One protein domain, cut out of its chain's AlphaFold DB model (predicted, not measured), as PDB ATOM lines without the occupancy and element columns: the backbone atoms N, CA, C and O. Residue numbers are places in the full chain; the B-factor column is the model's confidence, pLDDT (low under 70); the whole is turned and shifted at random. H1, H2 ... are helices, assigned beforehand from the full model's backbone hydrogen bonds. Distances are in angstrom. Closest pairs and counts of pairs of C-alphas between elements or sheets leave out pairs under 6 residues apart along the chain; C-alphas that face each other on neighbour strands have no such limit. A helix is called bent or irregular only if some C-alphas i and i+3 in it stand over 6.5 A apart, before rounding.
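AT A GLANCE: This is residues 17 to 125 of the 140 residues of an uncharacterized protein of Actinoplanes friuliensis DSM 7358 (UniProt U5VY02). Helix H4, paired with H3 in a helical hairpin, forms the middle of a helical body; a second hairpin, H1 and H2, crosses H4 on one side, and H5 packs on H3 on the other, with little H6 folding back near the end of H5. The loops on both sides of H3 and H4 come together at one end, in short pairings of residues 52 to 53 with 46 to 47 and with 91 to 92. The printed part has 109 residues, with six named helices, H1 to H6 in chain order, and no named strand: all helix. It is compact, with a radius of gyration of the C-alphas of 13.4 A and spans of 38 by 31 by 20 A.

IN THESE COORDINATES: Find C-alpha 74 at (-34.587, 23.610, -30.800); from there H4 runs 21.8 A to residue 89. H3 is residues 57 to 70, 19.6 A, and H5 residues 100 to 115, 20.7 A. H1, residues 17 to 27, begins at (-31.966, 40.090, -15.619) and spans 15.7 A; H2 is residues 37 to 45, 12.8 A. H6, residues 122 to 125, 5.4 A, ends at (-48.967, 15.277, -20.984).

HOW THE PARTS SIT: Start at H4, the hub. H3 touches it, C-alphas 68 and 76 being closest at 4.0 A, opposite ways at a shallow tilt of 33 degrees, only just short of steep. H2 touches H4 residues 78 to 82 alone, closest at C-alphas 38 and 82, 5.8 A, at a steep tilt of 47 degrees. H1 touches H2, closest at C-alphas 22 and 41, 5.1 A. H5 touches H3 the same way at 11 degrees, a shallow tilt, closest at C-alphas 58 and 104, 5.9 A. H5 has a kink of 32 degrees near residue 109 and is irregular, C-alphas 110 and 113 being 7.4 A apart. H6 and H5 only just touch, with 3 pairs of C-alphas within 8 A, closest at C-alphas 122 and 115, 7.3 A. Every O i to N i+4 pair is within hydrogen-bond range in H1, H2 and H4; H3 has 9 of 10, H5 10 of 12, and H6 is too short for one.

THE WHOLE: The farthest C-alphas, of Lys 32 and Ala 98, are 40.5 A apart. The printed part has no cut; the link from H2 to H3 is long. Mean pLDDT of the printed part is 77.8; look for values under 70 at residues 88 to 99 and 119 to 125, among others.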
ATOM      1  N   ARG A  17     -33.010  40.079 -14.578       81.88
ATOM      2  CA  ARG A  17     -31.966  40.090 -15.619       81.88
ATOM      3  C   ARG A  17     -31.545  38.673 -15.974       81.88
ATOM      4  O   ARG A  17     -31.398  38.368 -17.153       81.88
ATOM      5  N   ARG A  18     -31.403  37.810 -14.967       81.75
ATOM      6  CA  ARG A  18     -31.080  36.392 -15.152       81.75
ATOM      7  C   ARG A  18     -32.185  35.654 -15.903       81.75
ATOM      8  O   ARG A  18     -31.884  34.889 -16.810       81.75
ATOM      9  N   ILE A  19     -33.447  35.937 -15.582       83.19
ATOM     10  CA  ILE A  19     -34.607  35.361 -16.275       83.19
ATOM     11  C   ILE A  19     -34.629  35.776 -17.752       83.19
ATOM     12  O   ILE A  19     -34.738  34.924 -18.631       83.19
ATOM     13  N   LEU A  20     -34.467  37.070 -18.042       84.44
ATOM     14  CA  LEU A  20     -34.427  37.561 -19.423       84.44
ATOM     15  C   LEU A  20     -33.239  36.988 -20.204       84.44
ATOM     16  O   LEU A  20     -33.389  36.660 -21.378       84.44
ATOM     17  N   ALA A  21     -32.075  36.843 -19.567       84.56
ATOM     18  CA  ALA A  21     -30.917  36.202 -20.183       84.56
ATOM     19  C   ALA A  21     -31.191  34.725 -20.512       84.56
ATOM     20  O   ALA A  21     -30.883  34.289 -21.617       84.56
ATOM     21  N   ALA A  22     -31.831  33.986 -19.602       86.38
ATOM     22  CA  ALA A  22     -32.193  32.591 -19.824       86.38
ATOM     23  C   ALA A  22     -33.187  32.433 -20.988       86.38
ATOM     24  O   ALA A  22     -32.954  31.625 -21.879       86.38
ATOM     25  N   LEU A  23     -34.237  33.264 -21.059       86.38
ATOM     26  CA  LEU A  23     -35.176  33.249 -22.193       86.38
ATOM     27  C   LEU A  23     -34.481  33.551 -23.525       86.38
ATOM     28  O   LEU A  23     -34.789  32.929 -24.543       86.38
ATOM     29  N   ARG A  24     -33.527  34.493 -23.529       86.62
ATOM     30  CA  ARG A  24     -32.763  34.833 -24.739       86.62
ATOM     31  C   ARG A  24     -31.913  33.651 -25.183       86.62
ATOM     32  O   ARG A  24     -31.940  33.333 -26.361       86.62
ATOM     33  N   ALA A  25     -31.257  32.960 -24.252       85.50
ATOM     34  CA  ALA A  25     -30.461  31.774 -24.558       85.50
ATOM     35  C   ALA A  25     -31.291  30.624 -25.163       85.50
ATOM     36  O   ALA A  25     -30.771  29.860 -25.973       85.50
ATOM     37  N   VAL A  26     -32.581  30.511 -24.814       85.06
ATOM     38  CA  VAL A  26     -33.485  29.509 -25.409       85.06
ATOM     39  C   VAL A  26     -33.800  29.826 -26.875       85.06
ATOM     40  O   VAL A  26     -33.781  28.928 -27.716       85.06
ATOM     41  N   VAL A  27     -34.104  31.088 -27.192       86.31
ATOM     42  CA  VAL A  27     -34.560  31.491 -28.539       86.31
ATOM     43  C   VAL A  27     -33.397  31.796 -29.483       86.31
ATOM     44  O   VAL A  27     -33.436  31.434 -30.657       86.31
ATOM     45  N   GLU A  28     -32.354  32.437 -28.967       84.44
ATOM     46  CA  GLU A  28     -31.174  32.894 -29.698       84.44
ATOM     47  C   GLU A  28     -29.907  32.438 -28.955       84.44
ATOM     48  O   GLU A  28     -29.233  33.249 -28.313       84.44
ATOM     49  N   PRO A  29     -29.568  31.137 -29.001       75.19
ATOM     50  CA  PRO A  29     -28.360  30.642 -28.357       75.19
ATOM     51  C   PRO A  29     -27.124  31.276 -29.005       75.19
ATOM     52  O   PRO A  29     -26.889  31.113 -30.206       75.19
ATOM     53  N   ASP A  30     -26.318  31.992 -28.216       73.50
ATOM     54  CA  ASP A  30     -25.012  32.463 -28.672       73.50
ATOM     55  C   ASP A  30     -24.067  31.251 -28.731       73.50
ATOM     56  O   ASP A  30     -23.807  30.633 -27.702       73.50
ATOM     57  N   PRO A  31     -23.508  30.889 -29.897       65.06
ATOM     58  CA  PRO A  31     -22.589  29.755 -30.011       65.06
ATOM     59  C   PRO A  31     -21.288  29.921 -29.205       65.06
ATOM     60  O   PRO A  31     -20.530  28.961 -29.070       65.06
ATOM     61  N   LYS A  32     -20.986  31.126 -28.706       70.81
ATOM     62  CA  LYS A  32     -19.873  31.388 -27.780       70.81
ATOM     63  C   LYS A  32     -20.273  31.218 -26.317       70.81
ATOM     64  O   LYS A  32     -19.387  31.114 -25.467       70.81
ATOM     65  N   ASP A  33     -21.571  31.204 -26.036       66.94
ATOM     66  CA  ASP A  33     -22.128  30.921 -24.728       66.94
ATOM     67  C   ASP A  33     -22.368  29.408 -24.622       66.94
ATOM     68  O   ASP A  33     -23.286  28.841 -25.207       66.94
ATOM     69  N   TRP A  34     -21.472  28.727 -23.907       58.00
ATOM     70  CA  TRP A  34     -21.538  27.276 -23.682       58.00
ATOM     71  C   TRP A  34     -22.540  26.895 -22.588       58.00
ATOM     72  O   TRP A  34     -22.578  25.742 -22.156       58.00
ATOM     73  N   SER A  35     -23.304  27.865 -22.095       70.81
ATOM     74  CA  SER A  35     -24.310  27.646 -21.071       70.81
ATOM     75  C   SER A  35     -25.440  26.784 -21.625       70.81
ATOM     76  O   SER A  35     -26.004  27.083 -22.674       70.81
ATOM     77  N   ASP A  36     -25.782  25.720 -20.905       84.25
ATOM     78  CA  ASP A  36     -26.961  24.916 -21.206       84.25
ATOM     79  C   ASP A  36     -28.239  25.743 -20.937       84.25
ATOM     80  O   ASP A  36     -28.485  26.104 -19.779       84.25
ATOM     81  N   PRO A  37     -29.049  26.079 -21.965       83.88
ATOM     82  CA  PRO A  37     -30.205  26.956 -21.790       83.88
ATOM     83  C   PRO A  37     -31.251  26.386 -20.825       83.88
ATOM     84  O   PRO A  37     -31.862  27.149 -20.079       83.88
ATOM     85  N   GLN A  38     -31.414  25.060 -20.777       84.12
ATOM     86  CA  GLN A  38     -32.310  24.390 -19.831       84.12
ATOM     87  C   GLN A  38     -31.858  24.646 -18.388       84.12
ATOM     88  O   GLN A  38     -32.613  25.207 -17.588       84.12
ATOM     89  N   THR A  39     -30.586  24.368 -18.080       84.38
ATOM     90  CA  THR A  39     -29.979  24.671 -16.776       84.38
ATOM     91  C   THR A  39     -30.117  26.151 -16.428       84.38
ATOM     92  O   THR A  39     -30.489  26.469 -15.300       84.38
ATOM     93  N   MET A  40     -29.856  27.070 -17.370       86.75
ATOM     94  CA  MET A  40     -29.982  28.518 -17.144       86.75
ATOM     95  C   MET A  40     -31.391  28.922 -16.714       86.75
ATOM     96  O   MET A  40     -31.544  29.761 -15.822       86.75
ATOM     97  N   VAL A  41     -32.410  28.335 -17.339       86.62
ATOM     98  CA  VAL A  41     -33.807  28.603 -17.011       86.62
ATOM     99  C   VAL A  41     -34.154  28.021 -15.636       86.62
ATOM    100  O   VAL A  41     -34.684  28.747 -14.791       86.62
ATOM    101  N   GLN A  42     -33.772  26.772 -15.352       83.25
ATOM    102  CA  GLN A  42     -34.019  26.129 -14.055       83.25
ATOM    103  C   GLN A  42     -33.418  26.914 -12.877       83.25
ATOM    104  O   GLN A  42     -34.079  27.118 -11.862       83.25
ATOM    105  N   VAL A  43     -32.182  27.406 -13.005       83.62
ATOM    106  CA  VAL A  43     -31.526  28.192 -11.943       83.62
ATOM    107  C   VAL A  43     -32.047  29.627 -11.834       83.62
ATOM    108  O   VAL A  43     -31.772  30.299 -10.839       83.62
ATOM    109  N   ALA A  44     -32.732  30.142 -12.860       83.62
ATOM    110  CA  ALA A  44     -33.270  31.500 -12.851       83.62
ATOM    111  C   ALA A  44     -34.578  31.605 -12.055       83.62
ATOM    112  O   ALA A  44     -34.847  32.652 -11.466       83.62
ATOM    113  N   VAL A  45     -35.381  30.538 -12.026       80.69
ATOM    114  CA  VAL A  45     -36.705  30.539 -11.377       80.69
ATOM    115  C   VAL A  45     -36.925  29.380 -10.403       80.69
ATOM    116  O   VAL A  45     -38.032  29.198  -9.898       80.69
ATOM    117  N   GLY A  46     -35.876  28.626 -10.091       77.69
ATOM    118  CA  GLY A  46     -35.914  27.543  -9.123       77.69
ATOM    119  C   GLY A  46     -34.561  27.286  -8.469       77.69
ATOM    120  O   GLY A  46     -33.563  27.968  -8.706       77.69
ATOM    121  N   ASN A  47     -34.544  26.274  -7.611       76.81
ATOM    122  CA  ASN A  47     -33.351  25.720  -6.999       76.81
ATOM    123  C   ASN A  47     -33.256  24.235  -7.371       76.81
ATOM    124  O   ASN A  47     -33.807  23.407  -6.641       76.81
ATOM    125  N   PRO A  48     -32.568  23.886  -8.474       71.88
ATOM    126  CA  PRO A  48     -32.460  22.498  -8.924       71.88
ATOM    127  C   PRO A  48     -31.822  21.589  -7.870       71.88
ATOM    128  O   PRO A  48     -32.249  20.455  -7.699       71.88
ATOM    129  N   HIS A  49     -30.886  22.098  -7.065       75.38
ATOM    130  CA  HIS A  49     -30.271  21.316  -5.985       75.38
ATOM    131  C   HIS A  49     -31.236  20.947  -4.856       75.38
ATOM    132  O   HIS A  49     -30.985  19.992  -4.127       75.38
ATOM    133  N   ARG A  50     -32.302  21.728  -4.668       71.25
ATOM    134  CA  ARG A  50     -33.332  21.472  -3.652       71.25
ATOM    135  C   ARG A  50     -34.620  20.914  -4.252       71.25
ATOM    136  O   ARG A  50     -35.562  20.737  -3.490       71.25
ATOM    137  N   GLY A  51     -34.665  20.703  -5.571       75.69
ATOM    138  CA  GLY A  51     -35.877  20.311  -6.286       75.69
ATOM    139  C   GLY A  51     -37.042  21.265  -6.030       75.69
ATOM    140  O   GLY A  51     -38.160  20.802  -5.877       75.69
ATOM    141  N   SER A  52     -36.794  22.578  -5.896       77.19
ATOM    142  CA  SER A  52     -37.844  23.537  -5.510       77.19
ATOM    143  C   SER A  52     -38.047  24.681  -6.505       77.19
ATOM    144  O   SER A  52     -37.059  25.306  -6.896       77.19
ATOM    145  N   LEU A  53     -39.292  25.031  -6.838       76.94
ATOM    146  CA  LEU A  53     -39.627  26.207  -7.660       76.94
ATOM    147  C   LEU A  53     -39.794  27.485  -6.825       76.94
ATOM    148  O   LEU A  53     -40.276  27.454  -5.690       76.94
ATOM    149  N   TYR A  54     -39.435  28.626  -7.419       79.12
ATOM    150  CA  TYR A  54     -39.728  29.959  -6.891       79.12
ATOM    151  C   TYR A  54     -41.008  30.536  -7.515       79.12
ATOM    152  O   TYR A  54     -41.404  30.117  -8.601       79.12
ATOM    153  N   PRO A  55     -41.629  31.574  -6.913       79.75
ATOM    154  CA  PRO A  55     -42.824  32.214  -7.475       79.75
ATOM    155  C   PRO A  55     -42.687  32.699  -8.925       79.75
ATOM    156  O   PRO A  55     -43.673  32.745  -9.655       79.75
ATOM    157  N   ALA A  56     -41.470  33.043  -9.362       80.12
ATOM    158  CA  ALA A  56     -41.197  33.455 -10.737       80.12
ATOM    159  C   ALA A  56     -41.427  32.340 -11.775       80.12
ATOM    160  O   ALA A  56     -41.572  32.654 -12.953       80.12
ATOM    161  N   ALA A  57     -41.519  31.071 -11.361       81.50
ATOM    162  CA  ALA A  57     -41.860  29.964 -12.249       81.50
ATOM    163  C   ALA A  57     -43.255  30.135 -12.876       81.50
ATOM    164  O   ALA A  57     -43.438  29.781 -14.033       81.50
ATOM    165  N   VAL A  58     -44.205  30.768 -12.172       81.31
ATOM    166  CA  VAL A  58     -45.577  30.984 -12.669       81.31
ATOM    167  C   VAL A  58     -45.609  31.824 -13.961       81.31
ATOM    168  O   VAL A  58     -46.052  31.307 -14.985       81.31
ATOM    169  N   PRO A  59     -45.128  33.086 -13.986       83.62
ATOM    170  CA  PRO A  59     -45.069  33.860 -15.231       83.62
ATOM    171  C   PRO A  59     -44.088  33.271 -16.258       83.62
ATOM    172  O   PRO A  59     -44.224  33.520 -17.454       83.62
ATOM    173  N   MET A  60     -43.103  32.485 -15.818       85.69
ATOM    174  CA  MET A  60     -42.153  31.830 -16.715       85.69
ATOM    175  C   MET A  60     -42.785  30.668 -17.487       85.69
ATOM    176  O   MET A  60     -42.468  30.484 -18.658       85.69
ATOM    177  N   THR A  61     -43.723  29.935 -16.879       87.31
ATOM    178  CA  THR A  61     -44.529  28.923 -17.570       87.31
ATOM    179  C   THR A  61     -45.234  29.516 -18.791       87.31
ATOM    180  O   THR A  61     -45.148  28.947 -19.877       87.31
ATOM    181  N   ASP A  62     -45.855  30.691 -18.649       86.50
ATOM    182  CA  ASP A  62     -46.545  31.366 -19.759       86.50
ATOM    183  C   ASP A  62     -45.578  31.698 -20.908       86.50
ATOM    184  O   ASP A  62     -45.899  31.513 -22.084       86.50
ATOM    185  N   LEU A  63     -44.363  32.146 -20.577       88.94
ATOM    186  CA  LEU A  63     -43.340  32.492 -21.563       88.94
ATOM    187  C   LEU A  63     -42.743  31.269 -22.261       88.94
ATOM    188  O   LEU A  63     -42.518  31.319 -23.467       88.94
ATOM    189  N   LEU A  64     -42.507  30.170 -21.544       88.69
ATOM    190  CA  LEU A  64     -41.998  28.931 -22.136       88.69
ATOM    191  C   LEU A  64     -43.035  28.285 -23.059       88.69
ATOM    192  O   LEU A  64     -42.693  27.883 -24.169       88.69
ATOM    193  N   LEU A  65     -44.313  28.279 -22.668       87.75
ATOM    194  CA  LEU A  65     -45.409  27.836 -23.535       87.75
ATOM    195  C   LEU A  65     -45.490  28.673 -24.817       87.75
ATOM    196  O   LEU A  65     -45.688  28.147 -25.913       87.75
ATOM    197  N   LEU A  66     -45.291  29.982 -24.691       88.00
ATOM    198  CA  LEU A  66     -45.263  30.898 -25.822       88.00
ATOM    199  C   LEU A  66     -44.046  30.665 -26.724       88.00
ATOM    200  O   LEU A  66     -44.187  30.676 -27.945       88.00
ATOM    201  N   ILE A  67     -42.871  30.391 -26.148       88.56
ATOM    202  CA  ILE A  67     -41.680  29.997 -26.912       88.56
ATOM    203  C   ILE A  67     -41.947  28.700 -27.676       88.56
ATOM    204  O   ILE A  67     -41.721  28.652 -28.885       88.56
ATOM    205  N   ALA A  68     -42.484  27.680 -27.005       87.81
ATOM    206  CA  ALA A  68     -42.825  26.407 -27.627       87.81
ATOM    207  C   ALA A  68     -43.793  26.591 -28.803       87.81
ATOM    208  O   ALA A  68     -43.651  25.945 -29.846       87.81
ATOM    209  N   ARG A  69     -44.754  27.508 -28.672       86.81
ATOM    210  CA  ARG A  69     -45.726  27.810 -29.721       86.81
ATOM    211  C   ARG A  69     -45.098  28.525 -30.917       86.81
ATOM    212  O   ARG A  69     -45.260  28.062 -32.045       86.81
ATOM    213  N   GLU A  70     -44.385  29.620 -30.675       88.75
ATOM    214  CA  GLU A  70     -43.955  30.561 -31.718       88.75
ATOM    215  C   GLU A  70     -42.608  30.194 -32.368       88.75
ATOM    216  O   GLU A  70     -42.348  30.592 -33.504       88.75
ATOM    217  N   TYR A  71     -41.755  29.412 -31.694       86.88
ATOM    218  CA  TYR A  71     -40.395  29.098 -32.151       86.88
ATOM    219  C   TYR A  71     -40.186  27.581 -32.312       86.88
ATOM    220  O   TYR A  71     -39.666  26.926 -31.406       86.88
ATOM    221  N   PRO A  72     -40.577  26.984 -33.458       84.56
ATOM    222  CA  PRO A  72     -40.374  25.559 -33.710       84.56
ATOM    223  C   PRO A  72     -38.888  25.164 -33.742       84.56
ATOM    224  O   PRO A  72     -38.004  25.984 -33.987       84.56
ATOM    225  N   GLY A  73     -38.617  23.869 -33.556       84.62
ATOM    226  CA  GLY A  73     -37.262  23.313 -33.545       84.62
ATOM    227  C   GLY A  73     -36.642  23.331 -32.149       84.62
ATOM    228  O   GLY A  73     -37.315  23.035 -31.165       84.62
ATOM    229  N   ARG A  74     -35.349  23.667 -32.060       84.94
ATOM    230  CA  ARG A  74     -34.587  23.610 -30.800       84.94
ATOM    231  C   ARG A  74     -35.164  24.481 -29.670       84.94
ATOM    232  O   ARG A  74     -35.226  23.967 -28.559       84.94
ATOM    233  N   PRO A  75     -35.614  25.733 -29.901       87.25
ATOM    234  CA  PRO A  75     -36.197  26.545 -28.829       87.25
ATOM    235  C   PRO A  75     -37.448  25.908 -28.222       87.25
ATOM    236  O   PRO A  75     -37.599  25.900 -27.003       87.25
ATOM    237  N   ARG A  76     -38.314  25.320 -29.062       88.69
ATOM    238  CA  ARG A  76     -39.475  24.553 -28.602       88.69
ATOM    239  C   ARG A  76     -39.063  23.365 -27.749       88.69
ATOM    240  O   ARG A  76     -39.629  23.223 -26.678       88.69
ATOM    241  N   ALA A  77     -38.119  22.548 -28.215       84.06
ATOM    242  CA  ALA A  77     -37.669  21.372 -27.469       84.06
ATOM    243  C   ALA A  77     -37.180  21.770 -26.069       84.06
ATOM    244  O   ALA A  77     -37.756  21.345 -25.083       84.06
ATOM    245  N   VAL A  78     -36.255  22.732 -25.986       86.31
ATOM    246  CA  VAL A  78     -35.736  23.232 -24.702       86.31
ATOM    247  C   VAL A  78     -36.844  23.789 -23.805       86.31
ATOM    248  O   VAL A  78     -36.827  23.581 -22.595       86.31
ATOM    249  N   ALA A  79     -37.804  24.527 -24.369       88.06
ATOM    250  CA  ALA A  79     -38.909  25.062 -23.586       88.06
ATOM    251  C   ALA A  79     -39.815  23.953 -23.030       88.06
ATOM    252  O   ALA A  79     -40.265  24.074 -21.896       88.06
ATOM    253  N   LEU A  80     -40.067  22.894 -23.804       86.00
ATOM    254  CA  LEU A  80     -40.835  21.735 -23.356       86.00
ATOM    255  C   LEU A  80     -40.067  20.925 -22.305       86.00
ATOM    256  O   LEU A  80     -40.658  20.635 -21.275       86.00
ATOM    257  N   ASP A  81     -38.767  20.680 -22.495       85.19
ATOM    258  CA  ASP A  81     -37.921  19.945 -21.538       85.19
ATOM    259  C   ASP A  81     -37.889  20.644 -20.165       85.19
ATOM    260  O   ASP A  81     -38.033  20.026 -19.115       85.19
ATOM    261  N   VAL A  82     -37.765  21.977 -20.150       86.25
ATOM    262  CA  VAL A  82     -37.817  22.755 -18.900       86.25
ATOM    263  C   VAL A  82     -39.184  22.643 -18.224       86.25
ATOM    264  O   VAL A  82     -39.263  22.550 -16.998       86.25
ATOM    265  N   LEU A  83     -40.262  22.733 -19.006       85.81
ATOM    266  CA  LEU A  83     -41.619  22.625 -18.479       85.81
ATOM    267  C   LEU A  83     -41.863  21.225 -17.903       85.81
ATOM    268  O   LEU A  83     -42.403  21.119 -16.807       85.81
ATOM    269  N   GLU A  84     -41.402  20.183 -18.592       82.12
ATOM    270  CA  GLU A  84     -41.426  18.799 -18.123       82.12
ATOM    271  C   GLU A  84     -40.695  18.642 -16.799       82.12
ATOM    272  O   GLU A  84     -41.292  18.153 -15.846       82.12
ATOM    273  N   ASP A  85     -39.457  19.131 -16.695       80.06
ATOM    274  CA  ASP A  85     -38.695  19.050 -15.452       80.06
ATOM    275  C   ASP A  85     -39.458  19.701 -14.301       80.06
ATOM    276  O   ASP A  85     -39.593  19.128 -13.225       80.06
ATOM    277  N   TRP A  86     -39.976  20.911 -14.506       80.19
ATOM    278  CA  TRP A  86     -40.664  21.651 -13.450       80.19
ATOM    279  C   TRP A  86     -41.960  21.004 -13.014       80.19
ATOM    280  O   TRP A  86     -42.312  21.089 -11.839       80.19
ATOM    281  N   TRP A  87     -42.673  20.406 -13.956       75.06
ATOM    282  CA  TRP A  87     -43.941  19.767 -13.685       75.06
ATOM    283  C   TRP A  87     -43.733  18.356 -13.130       75.06
ATOM    284  O   TRP A  87     -44.420  17.992 -12.192       75.06
ATOM    285  N   GLY A  88     -42.759  17.582 -13.595       68.25
ATOM    286  CA  GLY A  88     -42.519  16.218 -13.117       68.25
ATOM    287  C   GLY A  88     -41.651  16.111 -11.858       68.25
ATOM    288  O   GLY A  88     -41.804  15.164 -11.093       68.25
ATOM    289  N   LEU A  89     -40.725  17.052 -11.619       68.38
ATOM    290  CA  LEU A  89     -39.621  16.830 -10.666       68.38
ATOM    291  C   LEU A  89     -39.531  17.830  -9.512       68.38
ATOM    292  O   LEU A  89     -38.859  17.539  -8.521       68.38
ATOM    293  N   PHE A  90     -40.135  19.015  -9.624       64.69
ATOM    294  CA  PHE A  90     -39.949  20.065  -8.622       64.69
ATOM    295  C   PHE A  90     -41.154  20.220  -7.686       64.69
ATOM    296  O   PHE A  90     -42.299  20.346  -8.109       64.69
ATOM    297  N   GLU A  91     -40.867  20.333  -6.390       64.94
ATOM    298  CA  GLU A  91     -41.818  20.730  -5.355       64.94
ATOM    299  C   GLU A  91     -41.839  22.264  -5.187       64.94
ATOM    300  O   GLU A  91     -40.970  22.999  -5.667       64.94
ATOM    301  N   VAL A  92     -42.830  22.814  -4.485       60.62
ATOM    302  CA  VAL A  92     -42.827  24.251  -4.154       60.62
ATOM    303  C   VAL A  92     -41.912  24.515  -2.969       60.62
ATOM    304  O   VAL A  92     -41.912  23.771  -1.992       60.62
ATOM    305  N   GLU A  93     -41.131  25.603  -3.012       61.28
ATOM    306  CA  GLU A  93     -40.330  25.978  -1.846       61.28
ATOM    307  C   GLU A  93     -41.263  26.256  -0.641       61.28
ATOM    308  O   GLU A  93     -42.141  27.120  -0.765       61.28
ATOM    309  N   PRO A  94     -41.034  25.643   0.547       57.34
ATOM    310  CA  PRO A  94     -41.997  25.639   1.654       57.34
ATOM    311  C   PRO A  94     -42.399  27.004   2.235       57.34
ATOM    312  O   PRO A  94     -43.243  27.122   3.111       57.34
ATOM    313  N   LYS A  95     -41.740  28.078   1.795       56.56
ATOM    314  CA  LYS A  95     -42.004  29.455   2.233       56.56
ATOM    315  C   LYS A  95     -42.778  30.277   1.197       56.56
ATOM    316  O   LYS A  95     -42.956  31.473   1.397       56.56
ATOM    317  N   SER A  96     -43.212  29.662   0.096       57.34
ATOM    318  CA  SER A  96     -43.877  30.319  -1.042       57.34
ATOM    319  C   SER A  96     -45.284  29.767  -1.336       57.34
ATOM    320  O   SER A  96     -45.880  30.066  -2.369       57.34
ATOM    321  N   GLU A  97     -45.818  28.966  -0.410       57.31
ATOM    322  CA  GLU A  97     -46.642  27.790  -0.719       57.31
ATOM    323  C   GLU A  97     -48.077  28.009  -1.208       57.31
ATOM    324  O   GLU A  97     -48.607  27.124  -1.868       57.31
ATOM    325  N   ALA A  98     -48.750  29.129  -0.955       58.25
ATOM    326  CA  ALA A  98     -50.213  29.101  -1.098       58.25
ATOM    327  C   ALA A  98     -50.762  29.191  -2.544       58.25
ATOM    328  O   ALA A  98     -51.969  29.051  -2.721       58.25
ATOM    329  N   GLY A  99     -49.937  29.424  -3.578       65.94
ATOM    330  CA  GLY A  99     -50.473  29.719  -4.922       65.94
ATOM    331  C   GLY A  99     -49.649  29.328  -6.151       65.94
ATOM    332  O   GLY A  99     -50.181  29.425  -7.250       65.94
ATOM    333  N   VAL A 100     -48.393  28.889  -6.008       70.62
ATOM    334  CA  VAL A 100     -47.492  28.623  -7.153       70.62
ATOM    335  C   VAL A 100     -47.947  27.390  -7.942       70.62
ATOM    336  O   VAL A 100     -48.510  27.541  -9.018       70.62
ATOM    337  N   ILE A 101     -47.811  26.200  -7.352       69.44
ATOM    338  CA  ILE A 101     -48.966  25.359  -7.043       69.44
ATOM    339  C   ILE A 101     -50.127  25.339  -8.061       69.44
ATOM    340  O   ILE A 101     -49.973  24.989  -9.235       69.44
ATOM    341  N   PRO A 102     -51.324  25.731  -7.581       73.44
ATOM    342  CA  PRO A 102     -52.532  25.777  -8.393       73.44
ATOM    343  C   PRO A 102     -52.401  26.643  -9.650       73.44
ATOM    344  O   PRO A 102     -52.987  26.304 -10.672       73.44
ATOM    345  N   ALA A 103     -51.622  27.732  -9.610       77.12
ATOM    346  CA  ALA A 103     -51.462  28.627 -10.756       77.12
ATOM    347  C   ALA A 103     -50.690  27.979 -11.916       77.12
ATOM    348  O   ALA A 103     -50.945  28.310 -13.076       77.12
ATOM    349  N   ILE A 104     -49.753  27.073 -11.619       75.31
ATOM    350  CA  ILE A 104     -49.059  26.258 -12.621       75.31
ATOM    351  C   ILE A 104     -50.014  25.198 -13.187       75.31
ATOM    352  O   ILE A 104     -50.119  25.071 -14.405       75.31
ATOM    353  N   VAL A 105     -50.777  24.503 -12.336       74.62
ATOM    354  CA  VAL A 105     -51.768  23.495 -12.769       74.62
ATOM    355  C   VAL A 105     -52.840  24.094 -13.683       74.62
ATOM    356  O   VAL A 105     -53.193  23.503 -14.707       74.62
ATOM    357  N   GLU A 106     -53.340  25.286 -13.355       80.75
ATOM    358  CA  GLU A 106     -54.298  26.015 -14.191       80.75
ATOM    359  C   GLU A 106     -53.720  26.291 -15.588       80.75
ATOM    360  O   GLU A 106     -54.383  26.047 -16.599       80.75
ATOM    361  N   ARG A 107     -52.453  26.719 -15.656       80.88
ATOM    362  CA  ARG A 107     -51.746  26.991 -16.917       80.88
ATOM    363  C   ARG A 107     -51.504  25.735 -17.739       80.88
ATOM    364  O   ARG A 107     -51.743  25.763 -18.942       80.88
ATOM    365  N   ILE A 108     -51.091  24.634 -17.106       74.38
ATOM    366  CA  ILE A 108     -50.958  23.320 -17.759       74.38
ATOM    367  C   ILE A 108     -52.290  22.920 -18.388       74.38
ATOM    368  O   ILE A 108     -52.359  22.572 -19.565       74.38
ATOM    369  N   THR A 109     -53.366  23.013 -17.607       78.25
ATOM    370  CA  THR A 109     -54.704  22.616 -18.047       78.25
ATOM    371  C   THR A 109     -55.167  23.467 -19.229       78.25
ATOM    372  O   THR A 109     -55.689  22.928 -20.204       78.25
ATOM    373  N   ALA A 110     -54.924  24.780 -19.193       82.31
ATOM    374  CA  ALA A 110     -55.230  25.684 -20.300       82.31
ATOM    375  C   ALA A 110     -54.362  25.430 -21.547       82.31
ATOM    376  O   ALA A 110     -54.831  25.606 -22.673       82.31
ATOM    377  N   ALA A 111     -53.109  25.007 -21.365       80.94
ATOM    378  CA  ALA A 111     -52.174  24.709 -22.446       80.94
ATOM    379  C   ALA A 111     -52.404  23.337 -23.098       80.94
ATOM    380  O   ALA A 111     -51.912  23.114 -24.206       80.94
ATOM    381  N   ARG A 112     -53.165  22.441 -22.455       80.62
ATOM    382  CA  ARG A 112     -53.401  21.062 -22.908       80.62
ATOM    383  C   ARG A 112     -53.752  20.944 -24.401       80.62
ATOM    384  O   ARG A 112     -53.039  20.214 -25.077       80.62
ATOM    385  N   PRO A 113     -54.718  21.691 -24.979       82.69
ATOM    386  CA  PRO A 113     -55.057  21.540 -26.400       82.69
ATOM    387  C   PRO A 113     -53.899  21.881 -27.347       82.69
ATOM    388  O   PRO A 113     -53.796  21.342 -28.445       82.69
ATOM    389  N   PHE A 114     -53.032  22.811 -26.939       82.44
ATOM    390  CA  PHE A 114     -51.831  23.148 -27.693       82.44
ATOM    391  C   PHE A 114     -50.783  22.044 -27.560       82.44
ATOM    392  O   PHE A 114     -50.245  21.607 -28.574       82.44
ATOM    393  N   LEU A 115     -50.524  21.576 -26.341       79.69
ATOM    394  CA  LEU A 115     -49.561  20.509 -26.087       79.69
ATOM    395  C   LEU A 115     -49.965  19.219 -26.831       79.69
ATOM    396  O   LEU A 115     -49.141  18.649 -27.532       79.69
ATOM    397  N   GLU A 116     -51.250  18.851 -26.838       79.88
ATOM    398  CA  GLU A 116     -51.785  17.700 -27.595       79.88
ATOM    399  C   GLU A 116     -51.621  17.841 -29.120       79.88
ATOM    400  O   GLU A 116     -51.645  16.851 -29.849       79.88
ATOM    401  N   SER A 117     -51.443  19.066 -29.627       80.25
ATOM    402  CA  SER A 117     -51.216  19.321 -31.056       80.25
ATOM    403  C   SER A 117     -49.752  19.176 -31.488       80.25
ATOM    404  O   SER A 117     -49.461  19.219 -32.687       80.25
ATOM    405  N   ILE A 118     -48.821  19.021 -30.538       76.25
ATOM    406  CA  ILE A 118     -47.397  18.822 -30.817       76.25
ATOM    407  C   ILE A 118     -47.131  17.310 -30.894       76.25
ATOM    408  O   ILE A 118     -47.324  16.624 -29.893       76.25
ATOM    409  N   PRO A 119     -46.646  16.785 -32.039       67.56
ATOM    410  CA  PRO A 119     -46.446  15.345 -32.243       67.56
ATOM    411  C   PRO A 119     -45.570  14.647 -31.192       67.56
ATOM    412  O   PRO A 119     -45.737  13.453 -30.980       67.56
ATOM    413  N   ASP A 120     -44.686  15.396 -30.527       62.56
ATOM    414  CA  ASP A 120     -43.709  14.892 -29.556       62.56
ATOM    415  C   ASP A 120     -44.052  15.248 -28.090       62.56
ATOM    416  O   ASP A 120     -43.257  14.976 -27.200       62.56
ATOM    417  N   ALA A 121     -45.205  15.876 -27.807       63.06
ATOM    418  CA  ALA A 121     -45.585  16.288 -26.441       63.06
ATOM    419  C   ALA A 121     -46.650  15.386 -25.785       63.06
ATOM    420  O   ALA A 121     -47.112  15.677 -24.680       63.06
ATOM    421  N   GLY A 122     -47.060  14.308 -26.464       56.50
ATOM    422  CA  GLY A 122     -48.073  13.370 -25.969       56.50
ATOM    423  C   GLY A 122     -47.638  12.634 -24.699       56.50
ATOM    424  O   GLY A 122     -48.393  12.606 -23.729       56.50
ATOM    425  N   ASP A 123     -46.401  12.132 -24.675       61.03
ATOM    426  CA  ASP A 123     -45.847  11.407 -23.522       61.03
ATOM    427  C   ASP A 123     -45.709  12.329 -22.290       61.03
ATOM    428  O   ASP A 123     -46.084  11.947 -21.180       61.03
ATOM    429  N   LEU A 124     -45.312  13.592 -22.518       62.78
ATOM    430  CA  LEU A 124     -45.221  14.660 -21.508       62.78
ATOM    431  C   LEU A 124     -46.550  14.856 -20.763       62.78
ATOM    432  O   LEU A 124     -46.614  14.911 -19.537       62.78
ATOM    433  N   LEU A 125     -47.643  14.970 -21.521       62.34
ATOM    434  CA  LEU A 125     -48.967  15.277 -20.984       62.34
ATOM    435  C   LEU A 125     -49.563  14.125 -20.172       62.34
ATOM    436  O   LEU A 125     -50.274  14.375 -19.190       62.34
TER     437      LEU A 125